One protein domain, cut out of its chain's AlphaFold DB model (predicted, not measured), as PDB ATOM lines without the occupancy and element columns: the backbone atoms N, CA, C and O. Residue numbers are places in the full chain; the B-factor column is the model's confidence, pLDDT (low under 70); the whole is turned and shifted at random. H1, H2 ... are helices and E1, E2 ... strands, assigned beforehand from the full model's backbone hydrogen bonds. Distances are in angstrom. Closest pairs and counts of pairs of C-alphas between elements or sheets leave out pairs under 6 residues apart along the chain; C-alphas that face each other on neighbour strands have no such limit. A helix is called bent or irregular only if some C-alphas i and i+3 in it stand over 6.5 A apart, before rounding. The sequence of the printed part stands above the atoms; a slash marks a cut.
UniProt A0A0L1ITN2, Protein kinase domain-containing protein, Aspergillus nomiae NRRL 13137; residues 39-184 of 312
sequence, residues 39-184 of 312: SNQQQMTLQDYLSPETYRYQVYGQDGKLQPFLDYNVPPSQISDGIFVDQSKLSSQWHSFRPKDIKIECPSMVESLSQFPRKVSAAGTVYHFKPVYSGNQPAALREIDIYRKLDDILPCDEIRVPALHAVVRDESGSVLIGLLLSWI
ATOM      1  N   SER A  39     -82.084 -41.059  24.389       50.31
ATOM      2  CA  SER A  39     -81.035 -42.062  24.194       50.31
ATOM      3  C   SER A  39     -80.143 -42.366  25.403       50.31
ATOM      4  O   SER A  39     -79.839 -41.458  26.158       50.31
ATOM      5  N   ASN A  40     -79.632 -43.607  25.465       48.97
ATOM      6  CA  ASN A  40     -78.579 -44.210  26.319       48.97
ATOM      7  C   ASN A  40     -77.310 -43.359  26.643       48.97
ATOM      8  O   ASN A  40     -76.192 -43.880  26.663       48.97
ATOM      9  N   GLN A  41     -77.421 -42.058  26.887       54.06
ATOM     10  CA  GLN A  41     -76.357 -41.206  27.380       54.06
ATOM     11  C   GLN A  41     -76.156 -41.557  28.849       54.06
ATOM     12  O   GLN A  41     -76.968 -41.235  29.707       54.06
ATOM     13  N   GLN A  42     -75.049 -42.237  29.146       61.34
ATOM     14  CA  GLN A  42     -74.666 -42.565  30.521       61.34
ATOM     15  C   GLN A  42     -74.425 -41.318  31.396       61.34
ATOM     16  O   GLN A  42     -74.248 -41.468  32.600       61.34
ATOM     17  N   GLN A  43     -74.386 -40.107  30.820       75.81
ATOM     18  CA  GLN A  43     -74.154 -38.869  31.558       75.81
ATOM     19  C   GLN A  43     -74.821 -37.669  30.868       75.81
ATOM     20  O   GLN A  43     -74.398 -37.267  29.785       75.81
ATOM     21  N   MET A  44     -75.844 -37.107  31.517       85.19
ATOM     22  CA  MET A  44     -76.599 -35.932  31.071       85.19
ATOM     23  C   MET A  44     -75.773 -34.649  31.242       85.19
ATOM     24  O   MET A  44     -75.060 -34.491  32.241       85.19
ATOM     25  N   THR A  45     -75.858 -33.721  30.290       90.81
ATOM     26  CA  THR A  45     -75.242 -32.393  30.412       90.81
ATOM     27  C   THR A  45     -76.214 -31.373  30.996       90.81
ATOM     28  O   THR A  45     -77.432 -31.557  30.989       90.81
ATOM     29  N   LEU A  46     -75.685 -30.249  31.478       91.12
ATOM     30  CA  LEU A  46     -76.517 -29.139  31.934       91.12
ATOM     31  C   LEU A  46     -77.346 -28.548  30.778       91.12
ATOM     32  O   LEU A  46     -78.457 -28.082  31.009       91.12
ATOM     33  N   GLN A  47     -76.850 -28.601  29.535       90.19
ATOM     34  CA  GLN A  47     -77.609 -28.171  28.352       90.19
ATOM     35  C   GLN A  47     -78.856 -29.029  28.126       90.19
ATOM     36  O   GLN A  47     -79.921 -28.473  27.860       90.19
ATOM     37  N   ASP A  48     -78.721 -30.351  28.257       86.38
ATOM     38  CA  ASP A  48     -79.833 -31.291  28.077       86.38
ATOM     39  C   ASP A  48     -80.946 -31.015  29.099       86.38
ATOM     40  O   ASP A  48     -82.127 -31.117  28.780       86.38
ATOM     41  N   TYR A  49     -80.572 -30.604  30.318       86.44
ATOM     42  CA  TYR A  49     -81.524 -30.266  31.376       86.44
ATOM     43  C   TYR A  49     -82.157 -28.888  31.175       86.44
ATOM     44  O   TYR A  49     -83.347 -28.706  31.403       86.44
ATOM     45  N   LEU A  50     -81.372 -27.889  30.767       85.50
ATOM     46  CA  LEU A  50     -81.838 -26.505  30.651       85.50
ATOM     47  C   LEU A  50     -82.614 -26.213  29.359       85.50
ATOM     48  O   LEU A  50     -83.311 -25.198  29.260       85.50
ATOM     49  N   SER A  51     -82.471 -27.050  28.337       81.69
ATOM     50  CA  SER A  51     -83.195 -26.924  27.070       81.69
ATOM     51  C   SER A  51     -83.670 -28.296  26.588       81.69
ATOM     52  O   SER A  51     -83.212 -28.761  25.542       81.69
ATOM     53  N   PRO A  52     -84.568 -28.951  27.345       78.12
ATOM     54  CA  PRO A  52     -85.093 -30.244  26.950       78.12
ATOM     55  C   PRO A  52     -86.001 -30.082  25.732       78.12
ATOM     56  O   PRO A  52     -86.690 -29.067  25.566       78.12
ATOM     57  N   GLU A  53     -86.051 -31.114  24.895       75.38
ATOM     58  CA  GLU A  53     -87.074 -31.180  23.861       75.38
ATOM     59  C   GLU A  53     -88.449 -31.238  24.538       75.38
ATOM     60  O   GLU A  53     -88.769 -32.177  25.264       75.38
ATOM     61  N   THR A  54     -89.241 -30.181  24.361       75.12
ATOM     62  CA  THR A  54     -90.537 -30.041  25.026       75.12
ATOM     63  C   THR A  54     -91.656 -30.181  24.009       75.12
ATOM     64  O   THR A  54     -91.769 -29.376  23.085       75.12
ATOM     65  N   TYR A  55     -92.519 -31.167  24.225       78.31
ATOM     66  CA  TYR A  55     -93.730 -31.378  23.445       78.31
ATOM     67  C   TYR A  55     -94.918 -30.806  24.212       78.31
ATOM     68  O   TYR A  55     -95.122 -31.142  25.379       78.31
ATOM     69  N   ARG A  56     -95.713 -29.941  23.576       80.94
ATOM     70  CA  ARG A  56     -96.932 -29.401  24.186       80.94
ATOM     71  C   ARG A  56     -98.154 -29.992  23.531       80.94
ATOM     72  O   ARG A  56     -98.314 -29.912  22.318       80.94
ATOM     73  N   TYR A  57     -99.031 -30.540  24.352       83.75
ATOM     74  CA  TYR A  57    -100.278 -31.108  23.888       83.75
ATOM     75  C   TYR A  57    -101.467 -30.325  24.431       83.75
ATOM     76  O   TYR A  57    -101.429 -29.797  25.541       83.75
ATOM     77  N   GLN A  58    -102.531 -30.280  23.643       85.12
ATOM     78  CA  GLN A  58    -103.845 -29.803  24.051       85.12
ATOM     79  C   GLN A  58    -104.787 -30.998  24.164       85.12
ATOM     80  O   GLN A  58    -104.708 -31.921  23.357       85.12
ATOM     81  N   VAL A  59    -105.680 -30.984  25.150       85.81
ATOM     82  CA  VAL A  59    -106.700 -32.025  25.317       85.81
ATOM     83  C   VAL A  59    -108.058 -31.457  24.954       85.81
ATOM     84  O   VAL A  59    -108.444 -30.398  25.448       85.81
ATOM     85  N   TYR A  60    -108.799 -32.188  24.128       85.50
ATOM     86  CA  TYR A  60    -110.175 -31.854  23.784       85.50
ATOM     87  C   TYR A  60    -111.104 -33.024  24.082       85.50
ATOM     88  O   TYR A  60    -110.758 -34.181  23.858       85.50
ATOM     89  N   GLY A  61    -112.306 -32.718  24.570       86.38
ATOM     90  CA  GLY A  61    -113.375 -33.701  24.705       86.38
ATOM     91  C   GLY A  61    -114.089 -33.905  23.370       86.38
ATOM     92  O   GLY A  61    -114.712 -32.976  22.857       86.38
ATOM     93  N   GLN A  62    -114.039 -35.119  22.827       80.88
ATOM     94  CA  GLN A  62    -114.782 -35.524  21.635       80.88
ATOM     95  C   GLN A  62    -115.517 -36.840  21.912       80.88
ATOM     96  O   GLN A  62    -114.919 -37.812  22.368       80.88
ATOM     97  N   ASP A  63    -116.833 -36.862  21.679       83.06
ATOM     98  CA  ASP A  63    -117.699 -38.036  21.890       83.06
ATOM     99  C   ASP A  63    -117.586 -38.665  23.296       83.06
ATOM    100  O   ASP A  63    -117.632 -39.883  23.468       83.06
ATOM    101  N   GLY A  64    -117.426 -37.822  24.325       81.06
ATOM    102  CA  GLY A  64    -117.295 -38.261  25.719       81.06
ATOM    103  C   GLY A  64    -115.928 -38.852  26.077       81.06
ATOM    104  O   GLY A  64    -115.785 -39.417  27.157       81.06
ATOM    105  N   LYS A  65    -114.929 -38.726  25.196       82.31
ATOM    106  CA  LYS A  65    -113.543 -39.137  25.439       82.31
ATOM    107  C   LYS A  65    -112.604 -37.946  25.321       82.31
ATOM    108  O   LYS A  65    -112.802 -37.080  24.471       82.31
ATOM    109  N   LEU A  66    -111.573 -37.916  26.154       86.81
ATOM    110  CA  LEU A  66    -110.481 -36.966  26.007       86.81
ATOM    111  C   LEU A  66    -109.538 -37.441  24.899       86.81
ATOM    112  O   LEU A  66    -109.190 -38.621  24.840       86.81
ATOM    113  N   GLN A  67    -109.134 -36.530  24.019       85.25
ATOM    114  CA  GLN A  67    -108.138 -36.798  22.987       85.25
ATOM    115  C   GLN A  67    -107.004 -35.773  23.045       85.25
ATOM    116  O   GLN A  67    -107.278 -34.566  23.022       85.25
ATOM    117  N   PRO A  68    -105.742 -36.230  23.103       88.25
ATOM    118  CA  PRO A  68    -104.584 -35.358  23.073       88.25
ATOM    119  C   PRO A  68    -104.248 -34.978  21.629       88.25
ATOM    120  O   PRO A  68    -104.279 -35.803  20.714       88.25
ATOM    121  N   PHE A  69    -103.873 -33.724  21.420       85.38
ATOM    122  CA  PHE A  69    -103.422 -33.202  20.140       85.38
ATOM    123  C   PHE A  69    -102.091 -32.478  20.326       85.38
ATOM    124  O   PHE A  69    -101.985 -31.597  21.178       85.38
ATOM    125  N   LEU A  70    -101.074 -32.852  19.548       82.56
ATOM    126  CA  LEU A  70     -99.767 -32.195  19.591       82.56
ATOM    127  C   LEU A  70     -99.881 -30.796  18.975       82.56
ATOM    128  O   LEU A  70    -100.195 -30.656  17.791       82.56
ATOM    129  N   ASP A  71     -99.612 -29.766  19.770       81.94
ATOM    130  CA  ASP A  71     -99.616 -28.385  19.307       81.94
ATOM    131  C   ASP A  71     -98.220 -27.985  18.815       81.94
ATOM    132  O   ASP A  71     -97.340 -27.591  19.581       81.94
ATOM    133  N   TYR A  72     -98.029 -28.073  17.499       76.50
ATOM    134  CA  TYR A  72     -96.781 -27.701  16.825       76.50
ATOM    135  C   TYR A  72     -96.505 -26.191  16.820       76.50
ATOM    136  O   TYR A  72     -95.416 -25.775  16.426       76.50
ATOM    137  N   ASN A  73     -97.480 -25.355  17.194       74.81
ATOM    138  CA  ASN A  73     -97.334 -23.901  17.120       74.81
ATOM    139  C   ASN A  73     -96.716 -23.304  18.381       74.81
ATOM    140  O   ASN A  73     -96.419 -22.106  18.397       74.81
ATOM    141  N   VAL A  74     -96.530 -24.098  19.438       63.94
ATOM    142  CA  VAL A  74     -95.938 -23.583  20.666       63.94
ATOM    143  C   VAL A  74     -94.420 -23.692  20.589       63.94
ATOM    144  O   VAL A  74     -93.902 -24.795  20.414       63.94
ATOM    145  N   PRO A  75     -93.682 -22.574  20.714       64.44
ATOM    146  CA  PRO A  75     -92.232 -22.632  20.706       64.44
ATOM    147  C   PRO A  75     -91.720 -23.523  21.850       64.44
ATOM    148  O   PRO A  75     -92.349 -23.571  22.919       64.44
ATOM    149  N   PRO A  76     -90.570 -24.198  21.654       64.38
ATOM    150  CA  PRO A  76     -89.910 -24.941  22.718       64.38
ATOM    151  C   PRO A  76     -89.760 -24.056  23.956       64.38
ATOM    152  O   PRO A  76     -89.342 -22.900  23.856       64.38
ATOM    153  N   SER A  77     -90.122 -24.571  25.129       61.84
ATOM    154  CA  SER A  77     -89.824 -23.888  26.387       61.84
ATOM    155  C   SER A  77     -88.346 -24.040  26.708       61.84
ATOM    156  O   SER A  77     -87.845 -25.156  26.812       61.84
ATOM    157  N   GLN A  78     -87.662 -22.919  26.915       64.75
ATOM    158  CA  GLN A  78     -86.383 -22.917  27.614       64.75
ATOM    159  C   GLN A  78     -86.638 -22.913  29.119       64.75
ATOM    160  O   GLN A  78     -87.429 -22.110  29.611       64.75
ATOM    161  N   ILE A  79     -85.953 -23.806  29.833       64.62
ATOM    162  CA  ILE A  79     -85.868 -23.760  31.297       64.62
ATOM    163  C   ILE A  79     -84.768 -22.769  31.709       64.62
ATOM    164  O   ILE A  79     -84.856 -22.153  32.768       64.62
ATOM    165  N   SER A  80     -83.743 -22.582  30.864       67.31
ATOM    166  CA  SER A  80     -82.699 -21.582  31.094       67.31
ATOM    167  C   SER A  80     -83.262 -20.160  31.084       67.31
ATOM    168  O   SER A  80     -83.728 -19.674  30.053       67.31
ATOM    169  N   ASP A  81     -83.114 -19.496  32.220       78.69
ATOM    170  CA  ASP A  81     -83.240 -18.057  32.410       78.69
ATOM    171  C   ASP A  81     -81.828 -17.480  32.652       78.69
ATOM    172  O   ASP A  81     -80.852 -18.228  32.772       78.69
ATOM    173  N   GLY A  82     -81.679 -16.160  32.676       87.69
ATOM    174  CA  GLY A  82     -80.381 -15.547  32.928       87.69
ATOM    175  C   GLY A  82     -80.380 -14.035  32.803       87.69
ATOM    176  O   GLY A  82     -81.395 -13.398  32.538       87.69
ATOM    177  N   ILE A  83     -79.208 -13.439  32.998       91.94
ATOM    178  CA  ILE A  83     -79.032 -11.986  32.923       91.94
ATOM    179  C   ILE A  83     -77.866 -11.615  32.015       91.94
ATOM    180  O   ILE A  83     -76.867 -12.328  31.910       91.94
ATOM    181  N   PHE A  84     -77.955 -10.448  31.386       91.19
ATOM    182  CA  PHE A  84     -76.815  -9.866  30.689       91.19
ATOM    183  C   PHE A  84     -75.823  -9.291  31.705       91.19
ATOM    184  O   PHE A  84     -76.161  -8.399  32.488       91.19
ATOM    185  N   VAL A  85     -74.582  -9.781  31.665       87.56
ATOM    186  CA  VAL A  85     -73.478  -9.274  32.492       87.56
ATOM    187  C   VAL A  85     -72.284  -8.956  31.608       87.56
ATOM    188  O   VAL A  85     -71.746  -9.836  30.926       87.56
ATOM    189  N   ASP A  86     -71.869  -7.691  31.655       86.31
ATOM    190  CA  ASP A  86     -70.643  -7.221  31.016       86.31
ATOM    191  C   ASP A  86     -69.435  -7.987  31.570       86.31
ATOM    192  O   ASP A  86     -69.306  -8.176  32.782       86.31
ATOM    193  N   GLN A  87     -68.534  -8.409  30.683       85.62
ATOM    194  CA  GLN A  87     -67.312  -9.107  31.060       85.62
ATOM    195  C   GLN A  87     -66.450  -8.289  32.035       85.62
ATOM    196  O   GLN A  87     -65.768  -8.880  32.865       85.62
ATOM    197  N   SER A  88     -66.519  -6.954  31.998       87.00
ATOM    198  CA  SER A  88     -65.795  -6.071  32.920       87.00
ATOM    199  C   SER A  88     -66.240  -6.201  34.379       87.00
ATOM    200  O   SER A  88     -65.537  -5.732  35.271       87.00
ATOM    201  N   LYS A  89     -67.428  -6.767  34.636       87.50
ATOM    202  CA  LYS A  89     -67.936  -7.024  35.991       87.50
ATOM    203  C   LYS A  89     -67.481  -8.371  36.548       87.50
ATOM    204  O   LYS A  89     -67.653  -8.610  37.739       87.50
ATOM    205  N   LEU A  90     -66.936  -9.243  35.704       91.38
ATOM    206  CA  LEU A  90     -66.465 -10.562  36.100       91.38
ATOM    207  C   LEU A  90     -64.965 -10.523  36.389       91.38
ATOM    208  O   LEU A  90     -64.217  -9.778  35.755       91.38
ATOM    209  N   SER A  91     -64.519 -11.353  37.329       91.00
ATOM    210  CA  SER A  91     -63.090 -11.554  37.560       91.00
ATOM    211  C   SER A  91     -62.441 -12.189  36.332       91.00
ATOM    212  O   SER A  91     -62.994 -13.108  35.726       91.00
ATOM    213  N   SER A  92     -61.233 -11.743  35.980       90.06
ATOM    214  CA  SER A  92     -60.440 -12.376  34.917       90.06
ATOM    215  C   SER A  92     -59.943 -13.772  35.298       90.06
ATOM    216  O   SER A  92     -59.427 -14.483  34.440       90.06
ATOM    217  N   GLN A  93     -60.054 -14.143  36.578       91.06
ATOM    218  CA  GLN A  93     -59.664 -15.452  37.098       91.06
ATOM    219  C   GLN A  93     -60.742 -16.516  36.861       91.06
ATOM    220  O   GLN A  93     -60.436 -17.708  36.850       91.06
ATOM    221  N   TRP A  94     -61.999 -16.106  36.658       94.75
ATOM    222  CA  TRP A  94     -63.104 -17.043  36.502       94.75
ATOM    223  C   TRP A  94     -63.167 -17.589  35.082       94.75
ATOM    224  O   TRP A  94     -63.201 -16.844  34.099       94.75
ATOM    225  N   HIS A  95     -63.249 -18.911  34.975       93.69
ATOM    226  CA  HIS A  95     -63.460 -19.564  33.690       93.69
ATOM    227  C   HIS A  95     -64.886 -19.309  33.193       93.69
ATOM    228  O   HIS A  95     -65.797 -19.020  33.968       93.69
ATOM    229  N   SER A  96     -65.101 -19.451  31.888       95.25
ATOM    230  CA  SER A  96     -66.443 -19.462  31.315       95.25
ATOM    231  C   SER A  96     -66.699 -20.807  30.658       95.25
ATOM    232  O   SER A  96     -65.939 -21.228  29.786       95.25
ATOM    233  N   PHE A  97     -67.774 -21.464  31.082       96.56
ATOM    234  CA  PHE A  97     -68.239 -22.718  30.504       96.56
ATOM    235  C   PHE A  97     -69.569 -22.520  29.789       96.56
ATOM    236  O   PHE A  97     -70.373 -21.659  30.161       96.56
ATOM    237  N   ARG A  98     -69.803 -23.353  28.774       95.38
ATOM    238  CA  ARG A  98     -71.122 -23.520  28.164       95.38
ATOM    239  C   ARG A  98     -71.832 -24.697  28.824       95.38
ATOM    240  O   ARG A  98     -71.157 -25.595  29.332       95.38
ATOM    241  N   PRO A  99     -73.168 -24.769  28.780       94.50
ATOM    242  CA  PRO A  99     -73.906 -25.781  29.529       94.50
ATOM    243  C   PRO A  99     -73.641 -27.193  28.994       94.50
ATOM    244  O   PRO A  99     -73.636 -28.151  29.759       94.50
ATOM    245  N   LYS A 100     -73.333 -27.326  27.697       93.12
ATOM    246  CA  LYS A 100     -72.982 -28.610  27.065       93.12
ATOM    247  C   LYS A 100     -71.643 -29.185  27.535       93.12
ATOM    248  O   LYS A 100     -71.405 -30.380  27.398       93.12
ATOM    249  N   ASP A 101     -70.768 -28.335  28.071       95.00
ATOM    250  CA  ASP A 101     -69.452 -28.728  28.580       95.00
ATOM    251  C   ASP A 101     -69.513 -29.112  30.073       95.00
ATOM    252  O   ASP A 101     -68.501 -29.492  30.666       95.00
ATOM    253  N   ILE A 102     -70.699 -29.005  30.682       95.31
ATOM    254  CA  ILE A 102     -70.962 -29.266  32.095       95.31
ATOM    255  C   ILE A 102     -71.809 -30.528  32.206       95.31
ATOM    256  O   ILE A 102     -72.872 -30.636  31.601       95.31
ATOM    257  N   LYS A 103     -71.351 -31.477  33.013       94.06
ATOM    258  CA  LYS A 103     -72.018 -32.753  33.271       94.06
ATOM    259  C   LYS A 103     -72.778 -32.691  34.586       94.06
ATOM    260  O   LYS A 103     -72.270 -32.139  35.557       94.06
ATOM    261  N   ILE A 104     -73.970 -33.272  34.635       91.19
ATOM    262  CA  ILE A 104     -74.740 -33.399  35.875       91.19
ATOM    263  C   ILE A 104     -74.193 -34.593  36.664       91.19
ATOM    264  O   ILE A 104     -74.038 -35.692  36.130       91.19
ATOM    265  N   GLU A 105     -73.872 -34.369  37.938       87.12
ATOM    266  CA  GLU A 105     -73.368 -35.397  38.851       87.12
ATOM    267  C   GLU A 105     -74.534 -35.947  39.674       87.12
ATOM    268  O   GLU A 105     -74.846 -35.442  40.755       87.12
ATOM    269  N   CYS A 106     -75.195 -36.980  39.158       72.88
ATOM    270  CA  CYS A 106     -76.310 -37.631  39.833       72.88
ATOM    271  C   CYS A 106     -76.251 -39.155  39.620       72.88
ATOM    272  O   CYS A 106     -75.955 -39.605  38.511       72.88
ATOM    273  N   PRO A 107     -76.496 -39.965  40.667       62.16
ATOM    274  CA  PRO A 107     -76.412 -41.422  40.574       62.16
ATOM    275  C   PRO A 107     -77.566 -42.061  39.784       62.16
ATOM    276  O   PRO A 107     -77.419 -43.197  39.333       62.16
ATOM    277  N   SER A 108     -78.692 -41.360  39.595       67.00
ATOM    278  CA  SER A 108     -79.873 -41.860  38.881       67.00
ATOM    279  C   SER A 108     -80.340 -40.877  37.806       67.00
ATOM    280  O   SER A 108     -80.519 -39.687  38.066       67.00
ATOM    281  N   MET A 109     -80.605 -41.380  36.594       61.28
ATOM    282  CA  MET A 109     -81.213 -40.590  35.511       61.28
ATOM    283  C   MET A 109     -82.587 -40.031  35.899       61.28
ATOM    284  O   MET A 109     -82.921 -38.920  35.511       61.28
ATOM    285  N   VAL A 110     -83.368 -40.767  36.696       61.84
ATOM    286  CA  VAL A 110     -84.698 -40.314  37.133       61.84
ATOM    287  C   VAL A 110     -84.563 -39.146  38.112       61.84
ATOM    288  O   VAL A 110     -85.195 -38.112  37.928       61.84
ATOM    289  N   GLU A 111     -83.659 -39.251  39.091       59.84
ATOM    290  CA  GLU A 111     -83.397 -38.163  40.046       59.84
ATOM    291  C   GLU A 111     -82.801 -36.922  39.365       59.84
ATOM    292  O   GLU A 111     -83.128 -35.797  39.744       59.84
ATOM    293  N   SER A 112     -81.989 -37.120  38.317       57.53
ATOM    294  CA  SER A 112     -81.400 -36.036  37.513       57.53
ATOM    295  C   SER A 112     -82.452 -35.164  36.827       57.53
ATOM    296  O   SER A 112     -82.195 -33.994  36.561       57.53
ATOM    297  N   LEU A 113     -83.613 -35.742  36.512       62.56
ATOM    298  CA  LEU A 113     -84.709 -35.065  35.822       62.56
ATOM    299  C   LEU A 113     -85.727 -34.477  36.804       62.56
ATOM    300  O   LEU A 113     -86.351 -33.464  36.501       62.56
ATOM    301  N   SER A 114     -85.881 -35.081  37.984       61.66
ATOM    302  CA  SER A 114     -86.848 -34.643  38.997       61.66
ATOM    303  C   SER A 114     -86.361 -33.482  39.868       61.66
ATOM    304  O   SER A 114     -87.186 -32.777  40.443       61.66
ATOM    305  N   GLN A 115     -85.046 -33.264  39.989       71.38
ATOM    306  CA  GLN A 115     -84.480 -32.195  40.817       71.38
ATOM    307  C   GLN A 115     -83.599 -31.253  40.005       71.38
ATOM    308  O   GLN A 115     -82.926 -31.657  39.060       71.38
ATOM    309  N   PHE A 116     -83.568 -29.979  40.402       81.12
ATOM    310  CA  PHE A 116     -82.674 -29.012  39.775       81.12
ATOM    311  C   PHE A 116     -81.206 -29.407  40.017       81.12
ATOM    312  O   PHE A 116     -80.812 -29.565  41.179       81.12
ATOM    313  N   PRO A 117     -80.365 -29.541  38.973       85.75
ATOM    314  CA  PRO A 117     -79.017 -30.065  39.118       85.75
ATOM    315  C   PRO A 117     -78.128 -29.066  39.856       85.75
ATOM    316  O   PRO A 117     -77.698 -28.059  39.304       85.75
ATOM    317  N   ARG A 118     -77.832 -29.346  41.129       89.38
ATOM    318  CA  ARG A 118     -76.925 -28.526  41.950       89.38
ATOM    319  C   ARG A 118     -75.492 -29.027  41.932       89.38
ATOM    320  O   ARG A 118     -74.579 -28.223  42.060       89.38
ATOM    321  N   LYS A 119     -75.274 -30.332  41.786       92.75
ATOM    322  CA  LYS A 119     -73.938 -30.928  41.713       92.75
ATOM    323  C   LYS A 119     -73.600 -31.202  40.257       92.75
ATOM    324  O   LYS A 119     -74.307 -31.945  39.580       92.75
ATOM    325  N   VAL A 120     -72.530 -30.588  39.771       94.38
ATOM    326  CA  VAL A 120     -72.104 -30.707  38.374       94.38
ATOM    327  C   VAL A 120     -70.596 -30.879  38.286       94.38
ATOM    328  O   VAL A 120     -69.881 -30.548  39.230       94.38
ATOM    329  N   SER A 121     -70.091 -31.356  37.154       96.00
ATOM    330  CA  SER A 121     -68.661 -31.386  36.870       96.00
ATOM    331  C   SER A 121     -68.319 -30.750  35.529       96.00
ATOM    332  O   SER A 121     -69.039 -30.882  34.541       96.00
ATOM    333  N   ALA A 122     -67.197 -30.037  35.496       96.12
ATOM    334  CA  ALA A 122     -66.648 -29.414  34.297       96.12
ATOM    335  C   ALA A 122     -65.123 -29.520  34.337       96.12
ATOM    336  O   ALA A 122     -64.509 -29.328  35.385       96.12
ATOM    337  N   ALA A 123     -64.507 -29.883  33.207       93.69
ATOM    338  CA  ALA A 123     -63.054 -30.074  33.097       93.69
ATOM    339  C   ALA A 123     -62.438 -30.963  34.211       93.69
ATOM    340  O   ALA A 123     -61.317 -30.734  34.657       93.69
ATOM    341  N   GLY A 124     -63.176 -31.980  34.676       92.69
ATOM    342  CA  GLY A 124     -62.723 -32.910  35.719       92.69
ATOM    343  C   GLY A 124     -62.831 -32.392  37.158       92.69
ATOM    344  O   GLY A 124     -62.412 -33.095  38.072       92.69
ATOM    345  N   THR A 125     -63.400 -31.203  37.374       95.75
ATOM    346  CA  THR A 125     -63.646 -30.638  38.710       95.75
ATOM    347  C   THR A 125     -65.141 -30.635  39.013       95.75
ATOM    348  O   THR A 125     -65.946 -30.361  38.124       95.75
ATOM    349  N   VAL A 126     -65.509 -30.950  40.257       95.94
ATOM    350  CA  VAL A 126     -66.896 -30.934  40.746       95.94
ATOM    351  C   VAL A 126     -67.211 -29.572  41.361       95.94
ATOM    352  O   VAL A 126     -66.425 -29.040  42.145       95.94
ATOM    353  N   TYR A 127     -68.381 -29.035  41.031       97.12
ATOM    354  CA  TYR A 127     -68.860 -27.726  41.454       97.12
ATOM    355  C   TYR A 127     -70.286 -27.798  41.997       97.12
ATOM    356  O   TYR A 127     -71.061 -28.699  41.663       97.12
ATOM    357  N   HIS A 128     -70.640 -26.792  42.793       95.38
ATOM    358  CA  HIS A 128     -72.027 -26.432  43.038       95.38
ATOM    359  C   HIS A 128     -72.494 -25.445  41.958       95.38
ATOM    360  O   HIS A 128     -71.951 -24.345  41.841       95.38
ATOM    361  N   PHE A 129     -73.501 -25.826  41.177       95.62
ATOM    362  CA  PHE A 129     -74.158 -24.953  40.213       95.62
ATOM    363  C   PHE A 129     -75.257 -24.133  40.894       95.62
ATOM    364  O   PHE A 129     -76.252 -24.674  41.390       95.62
ATOM    365  N   LYS A 130     -75.086 -22.808  40.888       93.94
ATOM    366  CA  LYS A 130     -76.110 -21.851  41.311       93.94
ATOM    367  C   LYS A 130     -76.706 -21.174  40.069       93.94
ATOM    368  O   LYS A 130     -75.980 -20.442  39.395       93.94
ATOM    369  N   PRO A 131     -77.988 -21.400  39.743       92.25
ATOM    370  CA  PRO A 131     -78.627 -20.741  38.614       92.25
ATOM    371  C   PRO A 131     -78.819 -19.252  38.882       92.25
ATOM    372  O   PRO A 131     -78.975 -18.822  40.027       92.25
ATOM    373  N   VAL A 132     -78.835 -18.478  37.804       91.75
ATOM    374  CA  VAL A 132     -79.134 -17.049  37.823       91.75
ATOM    375  C   VAL A 132     -80.417 -16.817  37.037       91.75
ATOM    376  O   VAL A 132     -80.530 -17.237  35.892       91.75
ATOM    377  N   TYR A 133     -81.375 -16.131  37.657       86.06
ATOM    378  CA  TYR A 133     -82.696 -15.859  37.090       86.06
ATOM    379  C   TYR A 133     -82.856 -14.367  36.780       86.06
ATOM    380  O   TYR A 133     -82.447 -13.516  37.577       86.06
ATOM    381  N   SER A 134     -83.495 -14.033  35.658       84.56
ATOM    382  CA  SER A 134     -83.762 -12.647  35.256       84.56
ATOM    383  C   SER A 134     -84.675 -11.927  36.246       84.56
ATOM    384  O   SER A 134     -84.483 -10.737  36.508       84.56
ATOM    385  N   GLY A 135     -85.603 -12.659  36.873       84.12
ATOM    386  CA  GLY A 135     -86.518 -12.137  37.894       84.12
ATOM    387  C   GLY A 135     -85.828 -11.583  39.147       84.12
ATOM    388  O   GLY A 135     -86.456 -10.843  39.898       84.12
ATOM    389  N   ASN A 136     -84.543 -11.895  39.361       82.94
ATOM    390  CA  ASN A 136     -83.767 -11.398  40.498       82.94
ATOM    391  C   ASN A 136     -82.377 -10.864  40.101       82.94
ATOM    392  O   ASN A 136     -81.356 -11.140  40.736       82.94
ATOM    393  N   GLN A 137     -82.334 -10.072  39.027       89.25
ATOM    394  CA  GLN A 137     -81.096  -9.472  38.526       89.25
ATOM    395  C   GLN A 137     -80.295  -8.667  39.578       89.25
ATOM    396  O   GLN A 137     -79.069  -8.803  39.585       89.25
ATOM    397  N   PRO A 138     -80.898  -7.844  40.465       91.31
ATOM    398  CA  PRO A 138     -80.135  -7.102  41.472       91.31
ATOM    399  C   PRO A 138     -79.372  -8.006  42.446       91.31
ATOM    400  O   PRO A 138     -78.186  -7.765  42.674       91.31
ATOM    401  N   ALA A 139     -80.010  -9.065  42.957       91.31
ATOM    402  CA  ALA A 139     -79.369 -10.016  43.864       91.31
ATOM    403  C   ALA A 139     -78.228 -10.769  43.171       91.31
ATOM    404  O   ALA A 139     -77.132 -10.879  43.713       91.31
ATOM    405  N   ALA A 140     -78.443 -11.210  41.928       92.06
ATOM    406  CA  ALA A 140     -77.407 -11.882  41.151       92.06
ATOM    407  C   ALA A 140     -76.187 -10.977  40.898       92.06
ATOM    408  O   ALA A 140     -75.045 -11.409  41.042       92.06
ATOM    409  N   LEU A 141     -76.407  -9.701  40.557       93.25
ATOM    410  CA  LEU A 141     -75.315  -8.740  40.369       93.25
ATOM    411  C   LEU A 141     -74.577  -8.429  41.676       93.25
ATOM    412  O   LEU A 141     -73.354  -8.273  41.644       93.25
ATOM    413  N   ARG A 142     -75.297  -8.341  42.801       95.00
ATOM    414  CA  ARG A 142     -74.695  -8.201  44.131       95.00
ATOM    415  C   ARG A 142     -73.798  -9.397  44.431       95.00
ATOM    416  O   ARG A 142     -72.630  -9.204  44.745       95.00
ATOM    417  N   GLU A 143     -74.318 -10.609  44.282       95.69
ATOM    418  CA  GLU A 143     -73.579 -11.835  44.576       95.69
ATOM    419  C   GLU A 143     -72.299 -11.957  43.735       95.69
ATOM    420  O   GLU A 143     -71.236 -12.271  44.268       95.69
ATOM    421  N   ILE A 144     -72.365 -11.621  42.444       95.44
ATOM    422  CA  ILE A 144     -71.188 -11.559  41.563       95.44
ATOM    423  C   ILE A 144     -70.151 -10.558  42.088       95.44
ATOM    424  O   ILE A 144     -68.964 -10.877  42.139       95.44
ATOM    425  N   ASP A 145     -70.566  -9.352  42.490       95.50
ATOM    426  CA  ASP A 145     -69.638  -8.349  43.026       95.50
ATOM    427  C   ASP A 145     -68.989  -8.800  44.343       95.50
ATOM    428  O   ASP A 145     -67.805  -8.543  44.566       95.50
ATOM    429  N   ILE A 146     -69.738  -9.506  45.194       96.88
ATOM    430  CA  ILE A 146     -69.219 -10.061  46.445       96.88
ATOM    431  C   ILE A 146     -68.180 -11.146  46.164       96.88
ATOM    432  O   ILE A 146     -67.073 -11.051  46.689       96.88
ATOM    433  N   TYR A 147     -68.463 -12.113  45.287       97.31
ATOM    434  CA  TYR A 147     -67.460 -13.118  44.917       97.31
ATOM    435  C   TYR A 147     -66.219 -12.498  44.275       97.31
ATOM    436  O   TYR A 147     -65.106 -12.939  44.541       97.31
ATOM    437  N   ARG A 148     -66.379 -11.423  43.497       95.81
ATOM    438  CA  ARG A 148     -65.241 -10.687  42.931       95.81
ATOM    439  C   ARG A 148     -64.362 -10.057  44.015       95.81
ATOM    440  O   ARG A 148     -63.153 -10.011  43.843       95.81
ATOM    441  N   LYS A 149     -64.947  -9.558  45.108       95.88
ATOM    442  CA  LYS A 149     -64.195  -9.060  46.277       95.88
ATOM    443  C   LYS A 149     -63.574 -10.202  47.082       95.88
ATOM    444  O   LYS A 149     -62.493 -10.038  47.637       95.88
ATOM    445  N   LEU A 150     -64.241 -11.356  47.144       96.38
ATOM    446  CA  LEU A 150     -63.725 -12.541  47.828       96.38
ATOM    447  C   LEU A 150     -62.439 -13.077  47.186       96.38
ATOM    448  O   LEU A 150     -61.586 -13.571  47.917       96.38
ATOM    449  N   ASP A 151     -62.256 -12.921  45.870       94.88
ATOM    450  CA  ASP A 151     -61.002 -13.272  45.182       94.88
ATOM    451  C   ASP A 151     -59.763 -12.592  45.807       94.88
ATOM    452  O   ASP A 151     -58.671 -13.152  45.749       94.88
ATOM    453  N   ASP A 152     -59.914 -11.411  46.423       94.12
ATOM    454  CA  ASP A 152     -58.797 -10.668  47.028       94.12
ATOM    455  C   ASP A 152     -58.394 -11.205  48.415       94.12
ATOM    456  O   ASP A 152     -57.297 -10.911  48.898       94.12
ATOM    457  N   ILE A 153     -59.270 -11.973  49.075       94.88
ATOM    458  CA  ILE A 153     -59.062 -12.458  50.452       94.88
ATOM    459  C   ILE A 153     -59.091 -13.985  50.584       94.88
ATOM    460  O   ILE A 153     -58.822 -14.509  51.667       94.88
ATOM    461  N   LEU A 154     -59.409 -14.707  49.508       93.31
ATOM    462  CA  LEU A 154     -59.393 -16.167  49.451       93.31
ATOM    463  C   LEU A 154     -58.165 -16.692  48.678       93.31
ATOM    464  O   LEU A 154     -57.692 -16.039  47.751       93.31
ATOM    465  N   PRO A 155     -57.664 -17.902  49.005       90.94
ATOM    466  CA  PRO A 155     -58.099 -18.767  50.102       90.94
ATOM    467  C   PRO A 155     -57.615 -18.258  51.468       90.94
ATOM    468  O   PRO A 155     -56.494 -17.774  51.607       90.94
ATOM    469  N   CYS A 156     -58.449 -18.425  52.494       91.25
ATOM    470  CA  CYS A 156     -58.111 -18.120  53.881       91.25
ATOM    471  C   CYS A 156     -58.718 -19.185  54.803       91.25
ATOM    472  O   CYS A 156     -59.929 -19.382  54.794       91.25
ATOM    473  N   ASP A 157     -57.897 -19.850  55.622       90.69
ATOM    474  CA  ASP A 157     -58.337 -20.955  56.498       90.69
ATOM    475  C   ASP A 157     -59.366 -20.524  57.569       90.69
ATOM    476  O   ASP A 157     -60.105 -21.347  58.131       90.69
ATOM    477  N   GLU A 158     -59.413 -19.223  57.863       94.12
ATOM    478  CA  GLU A 158     -60.359 -18.606  58.795       94.12
ATOM    479  C   GLU A 158     -61.707 -18.265  58.137       94.12
ATOM    480  O   GLU A 158     -62.707 -18.164  58.846       94.12
ATOM    481  N   ILE A 159     -61.759 -18.133  56.805       96.56
ATOM    482  CA  ILE A 159     -62.961 -17.747  56.053       96.56
ATOM    483  C   ILE A 159     -63.547 -18.984  55.369       96.56
ATOM    484  O   ILE A 159     -62.985 -19.512  54.410       96.56
ATOM    485  N   ARG A 160     -64.713 -19.438  55.838       96.75
ATOM    486  CA  ARG A 160     -65.423 -20.590  55.257       96.75
ATOM    487  C   ARG A 160     -66.585 -20.140  54.391       96.75
ATOM    488  O   ARG A 160     -67.731 -20.129  54.828       96.75
ATOM    489  N   VAL A 161     -66.262 -19.793  53.154       97.31
ATOM    490  CA  VAL A 161     -67.222 -19.483  52.091       97.31
ATOM    491  C   VAL A 161     -66.813 -20.249  50.830       97.31
ATOM    492  O   VAL A 161     -65.612 -20.434  50.602       97.31
ATOM    493  N   PRO A 162     -67.755 -20.737  50.006       96.31
ATOM    494  CA  PRO A 162     -67.389 -21.350  48.737       96.31
ATOM    495  C   PRO A 162     -66.723 -20.305  47.831       96.31
ATOM    496  O   PRO A 162     -67.127 -19.149  47.819       96.31
ATOM    497  N   ALA A 163     -65.709 -20.689  47.059       96.06
ATOM    498  CA  ALA A 163     -65.106 -19.791  46.074       96.06
ATOM    499  C   ALA A 163     -65.862 -19.887  44.744       96.06
ATOM    500  O   ALA A 163     -66.339 -20.966  44.382       96.06
ATOM    501  N   LEU A 164     -65.943 -18.785  43.998       97.06
ATOM    502  CA  LEU A 164     -66.454 -18.783  42.630       97.06
ATOM    503  C   LEU A 164     -65.309 -19.077  41.660       97.06
ATOM    504  O   LEU A 164     -64.344 -18.327  41.587       97.06
ATOM    505  N   HIS A 165     -65.411 -20.176  40.912       96.56
ATOM    506  CA  HIS A 165     -64.349 -20.607  39.989       96.56
ATOM    507  C   HIS A 165     -64.661 -20.287  38.537       96.56
ATOM    508  O   HIS A 165     -63.757 -20.114  37.713       96.56
ATOM    509  N   ALA A 166     -65.947 -20.286  38.199       97.12
ATOM    510  CA  ALA A 166     -66.384 -20.113  36.833       97.12
ATOM    511  C   ALA A 166     -67.822 -19.613  36.744       97.12
ATOM    512  O   ALA A 166     -68.633 -19.769  37.654       97.12
ATOM    513  N   VAL A 167     -68.133 -19.052  35.585       96.88
ATOM    514  CA  VAL A 167     -69.476 -18.662  35.184       96.88
ATOM    515  C   VAL A 167     -69.982 -19.570  34.073       96.88
ATOM    516  O   VAL A 167     -69.217 -20.014  33.211       96.88
ATOM    517  N   VAL A 168     -71.287 -19.809  34.061       96.19
ATOM    518  CA  VAL A 168     -71.963 -20.524  32.980       96.19
ATOM    519  C   VAL A 168     -72.678 -19.504  32.112       96.19
ATOM    520  O   VAL A 168     -73.490 -18.720  32.606       96.19
ATOM    521  N   ARG A 169     -72.361 -19.503  30.819       94.38
ATOM    522  CA  ARG A 169     -73.003 -18.636  29.827       94.38
ATOM    523  C   ARG A 169     -73.777 -19.474  28.821       94.38
ATOM    524  O   ARG A 169     -73.444 -20.634  28.598       94.38
ATOM    525  N   ASP A 170     -74.802 -18.881  28.227       90.50
ATOM    526  CA  ASP A 170     -75.549 -19.484  27.125       90.50
ATOM    527  C   ASP A 170     -74.661 -19.727  25.884       90.50
ATOM    528  O   ASP A 170     -73.507 -19.297  25.818       90.50
ATOM    529  N   GLU A 171     -75.197 -20.395  24.857       86.06
ATOM    530  CA  GLU A 171     -74.431 -20.688  23.633       86.06
ATOM    531  C   GLU A 171     -73.966 -19.427  22.886       86.06
ATOM    532  O   GLU A 171     -72.941 -19.477  22.198       86.06
ATOM    533  N   SER A 172     -74.665 -18.292  23.036       85.44
ATOM    534  CA  SER A 172     -74.226 -17.011  22.466       85.44
ATOM    535  C   SER A 172     -73.055 -16.381  23.233       85.44
ATOM    536  O   SER A 172     -72.367 -15.511  22.697       85.44
ATOM    537  N   GLY A 173     -72.828 -16.798  24.482       85.56
ATOM    538  CA  GLY A 173     -71.855 -16.207  25.397       85.56
ATOM    539  C   GLY A 173     -72.295 -14.867  25.997       85.56
ATOM    540  O   GLY A 173     -71.525 -14.248  26.731       85.56
ATOM    541  N   SER A 174     -73.506 -14.389  25.714       85.31
ATOM    542  CA  SER A 174     -73.959 -13.059  26.147       85.31
ATOM    543  C   SER A 174     -74.728 -13.097  27.463       85.31
ATOM    544  O   SER A 174     -74.642 -12.154  28.254       85.31
ATOM    545  N   VAL A 175     -75.446 -14.191  27.718       91.75
ATOM    546  CA  VAL A 175     -76.319 -14.344  28.882       91.75
ATOM    547  C   VAL A 175     -75.622 -15.208  29.921       91.75
ATOM    548  O   VAL A 175     -75.189 -16.321  29.633       91.75
ATOM    549  N   LEU A 176     -75.503 -14.687  31.140       94.50
ATOM    550  CA  LEU A 176     -75.063 -15.436  32.306       94.50
ATOM    551  C   LEU A 176     -76.249 -16.233  32.852       94.50
ATOM    552  O   LEU A 176     -77.234 -15.636  33.284       94.50
ATOM    553  N   ILE A 177     -76.129 -17.557  32.860       94.06
ATOM    554  CA  ILE A 177     -77.194 -18.465  33.311       94.06
ATOM    555  C   ILE A 177     -76.903 -19.082  34.684       94.06
ATOM    556  O   ILE A 177     -77.793 -19.637  35.325       94.06
ATOM    557  N   GLY A 178     -75.656 -19.006  35.159       95.12
ATOM    558  CA  GLY A 178     -75.315 -19.500  36.487       95.12
ATOM    559  C   GLY A 178     -73.854 -19.341  36.885       95.12
ATOM    560  O   GLY A 178     -73.009 -18.890  36.110       95.12
ATOM    561  N   LEU A 179     -73.577 -19.729  38.123       96.62
ATOM    562  CA  LEU A 179     -72.290 -19.646  38.803       96.62
ATOM    563  C   LEU A 179     -71.821 -21.056  39.193       96.62
ATOM    564  O   LEU A 179     -72.635 -21.882  39.610       96.62
ATOM    565  N   LEU A 180     -70.517 -21.324  39.078       97.81
ATOM    566  CA  LEU A 180     -69.882 -22.567  39.523       97.81
ATOM    567  C   LEU A 180     -69.020 -22.305  40.757       97.81
ATOM    568  O   LEU A 180     -67.895 -21.802  40.674       97.81
ATOM    569  N   LEU A 181     -69.584 -22.661  41.903       97.31
ATOM    570  CA  LEU A 181     -68.995 -22.497  43.223       97.31
ATOM    571  C   LEU A 181     -68.245 -23.764  43.648       97.31
ATOM    572  O   LEU A 181     -68.552 -24.861  43.173       97.31
ATOM    573  N   SER A 182     -67.283 -23.632  44.567       96.00
ATOM    574  CA  SER A 182     -66.653 -24.781  45.228       96.00
ATOM    575  C   SER A 182     -67.722 -25.744  45.745       96.00
ATOM    576  O   SER A 182     -68.649 -25.333  46.444       96.00
ATOM    577  N   TRP A 183     -67.581 -27.032  45.432       95.50
ATOM    578  CA  TRP A 183     -68.425 -28.056  46.032       95.50
ATOM    579  C   TRP A 183     -68.090 -28.205  47.520       95.50
ATOM    580  O   TRP A 183     -66.939 -28.457  47.881       95.50
ATOM    581  N   ILE A 184     -69.102 -28.061  48.374       94.25
ATOM    582  CA  ILE A 184     -69.009 -28.349  49.804       94.25
ATOM    583  C   ILE A 184     -69.592 -29.746  50.003       94.25
ATOM    584  O   ILE A 184     -70.737 -30.006  49.641       94.25
TER     585      ILE A 184
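This is residues 39 to 184 of the 312 residues of the protein "Protein kinase domain-containing protein" of Aspergillus nomiae NRRL 13137 (UniProt A0A0L1ITN2). A strongly twisted sheet of five strands, curled like part of a barrel, makes the body, with the long helix H3 over one face; far out from it, the hairpin of E1 and E2 forms a long arm that makes the length. The 146 printed residues hold three named helices and seven named strands in the order H1 E1 E2 E3 H2 E4 E5 H3 E6 E7. The large sheet runs E3 E6 E7 E5 E4, mixed, and the class is mixed, helices and strands, with under half of the residues, 68, in named elements. The whole is loose, with a radius of gyration of the C-alphas of 18.9 A and spans of 70 by 32 by 24 A.

Start in the sheet at E7, residues 175 to 182, and E6, residues 164 to 169, an antiparallel hairpin with N 168 and O 178 2.8 A apart. On the other side of E7 is E5, residues 125 to 131, antiparallel, with N 130 and O 179 at 2.9 A. E4, residues 119 to 122, is an edge strand and forms a hairpin with E5, N 127 and O 120 being 2.8 A apart. The other edge strand is E3, residues 95 to 97, parallel to E6, with N 167 and O 95 at 2.8 A. H3, residues 134 to 150, is on the sheet at a height of 10.2 A, over E6 and E7; on the local plane it runs slantwise to the strands, only just, at 31 degrees to E6. Its closest C-alphas to E6 are those of Tyr 147 and Leu 164, 6.2 A apart. E5, H3 and E6 form a split strand-helix-strand unit, two strands running the same way with E7 between them, and its crossover is right-handed. H1, residues 46 to 50, only grazes the sheet, and H2, residues 109 to 114, is not on it; the two are close but not clearly touching, with C-alphas 49 and 113 7.3 A apart. E1, residues 57 to 62, and E2, residues 65 to 70, are an antiparallel hairpin apart from E7, with N 58 and O 69 at 2.8 A. In H1 and H2 every O i to N i+4 pair is within hydrogen-bond range; in H3 11 of 13 are.

Find C-alpha 46 at (-76.517, -29.139, 31.934), where H1 begins. E1 measures 15.3 A and E2 16.5 A, and E5 18.0 A. H3 runs 23.7 A from C-alpha 134 at (-83.762, -12.647, 35.256); it is irregular, with C-alphas 135 and 138 8.9 A apart, and has a kink of 33 degrees near residue 141. E6 measures 14.4 A, and E7 runs 21.7 A to C-alpha 182 at (-66.653, -24.781, 45.228).

The C-alphas farthest apart, those of Asp 63 and Glu 158, are 70.9 A apart. The printed part has no cut. The links E2 to E3, E3 to H2 and H3 to E6 are long. The mean pLDDT of the printed part is 86.2; look for values under 70 at residues 39 to 42, 74 to 80 and 107 to 114.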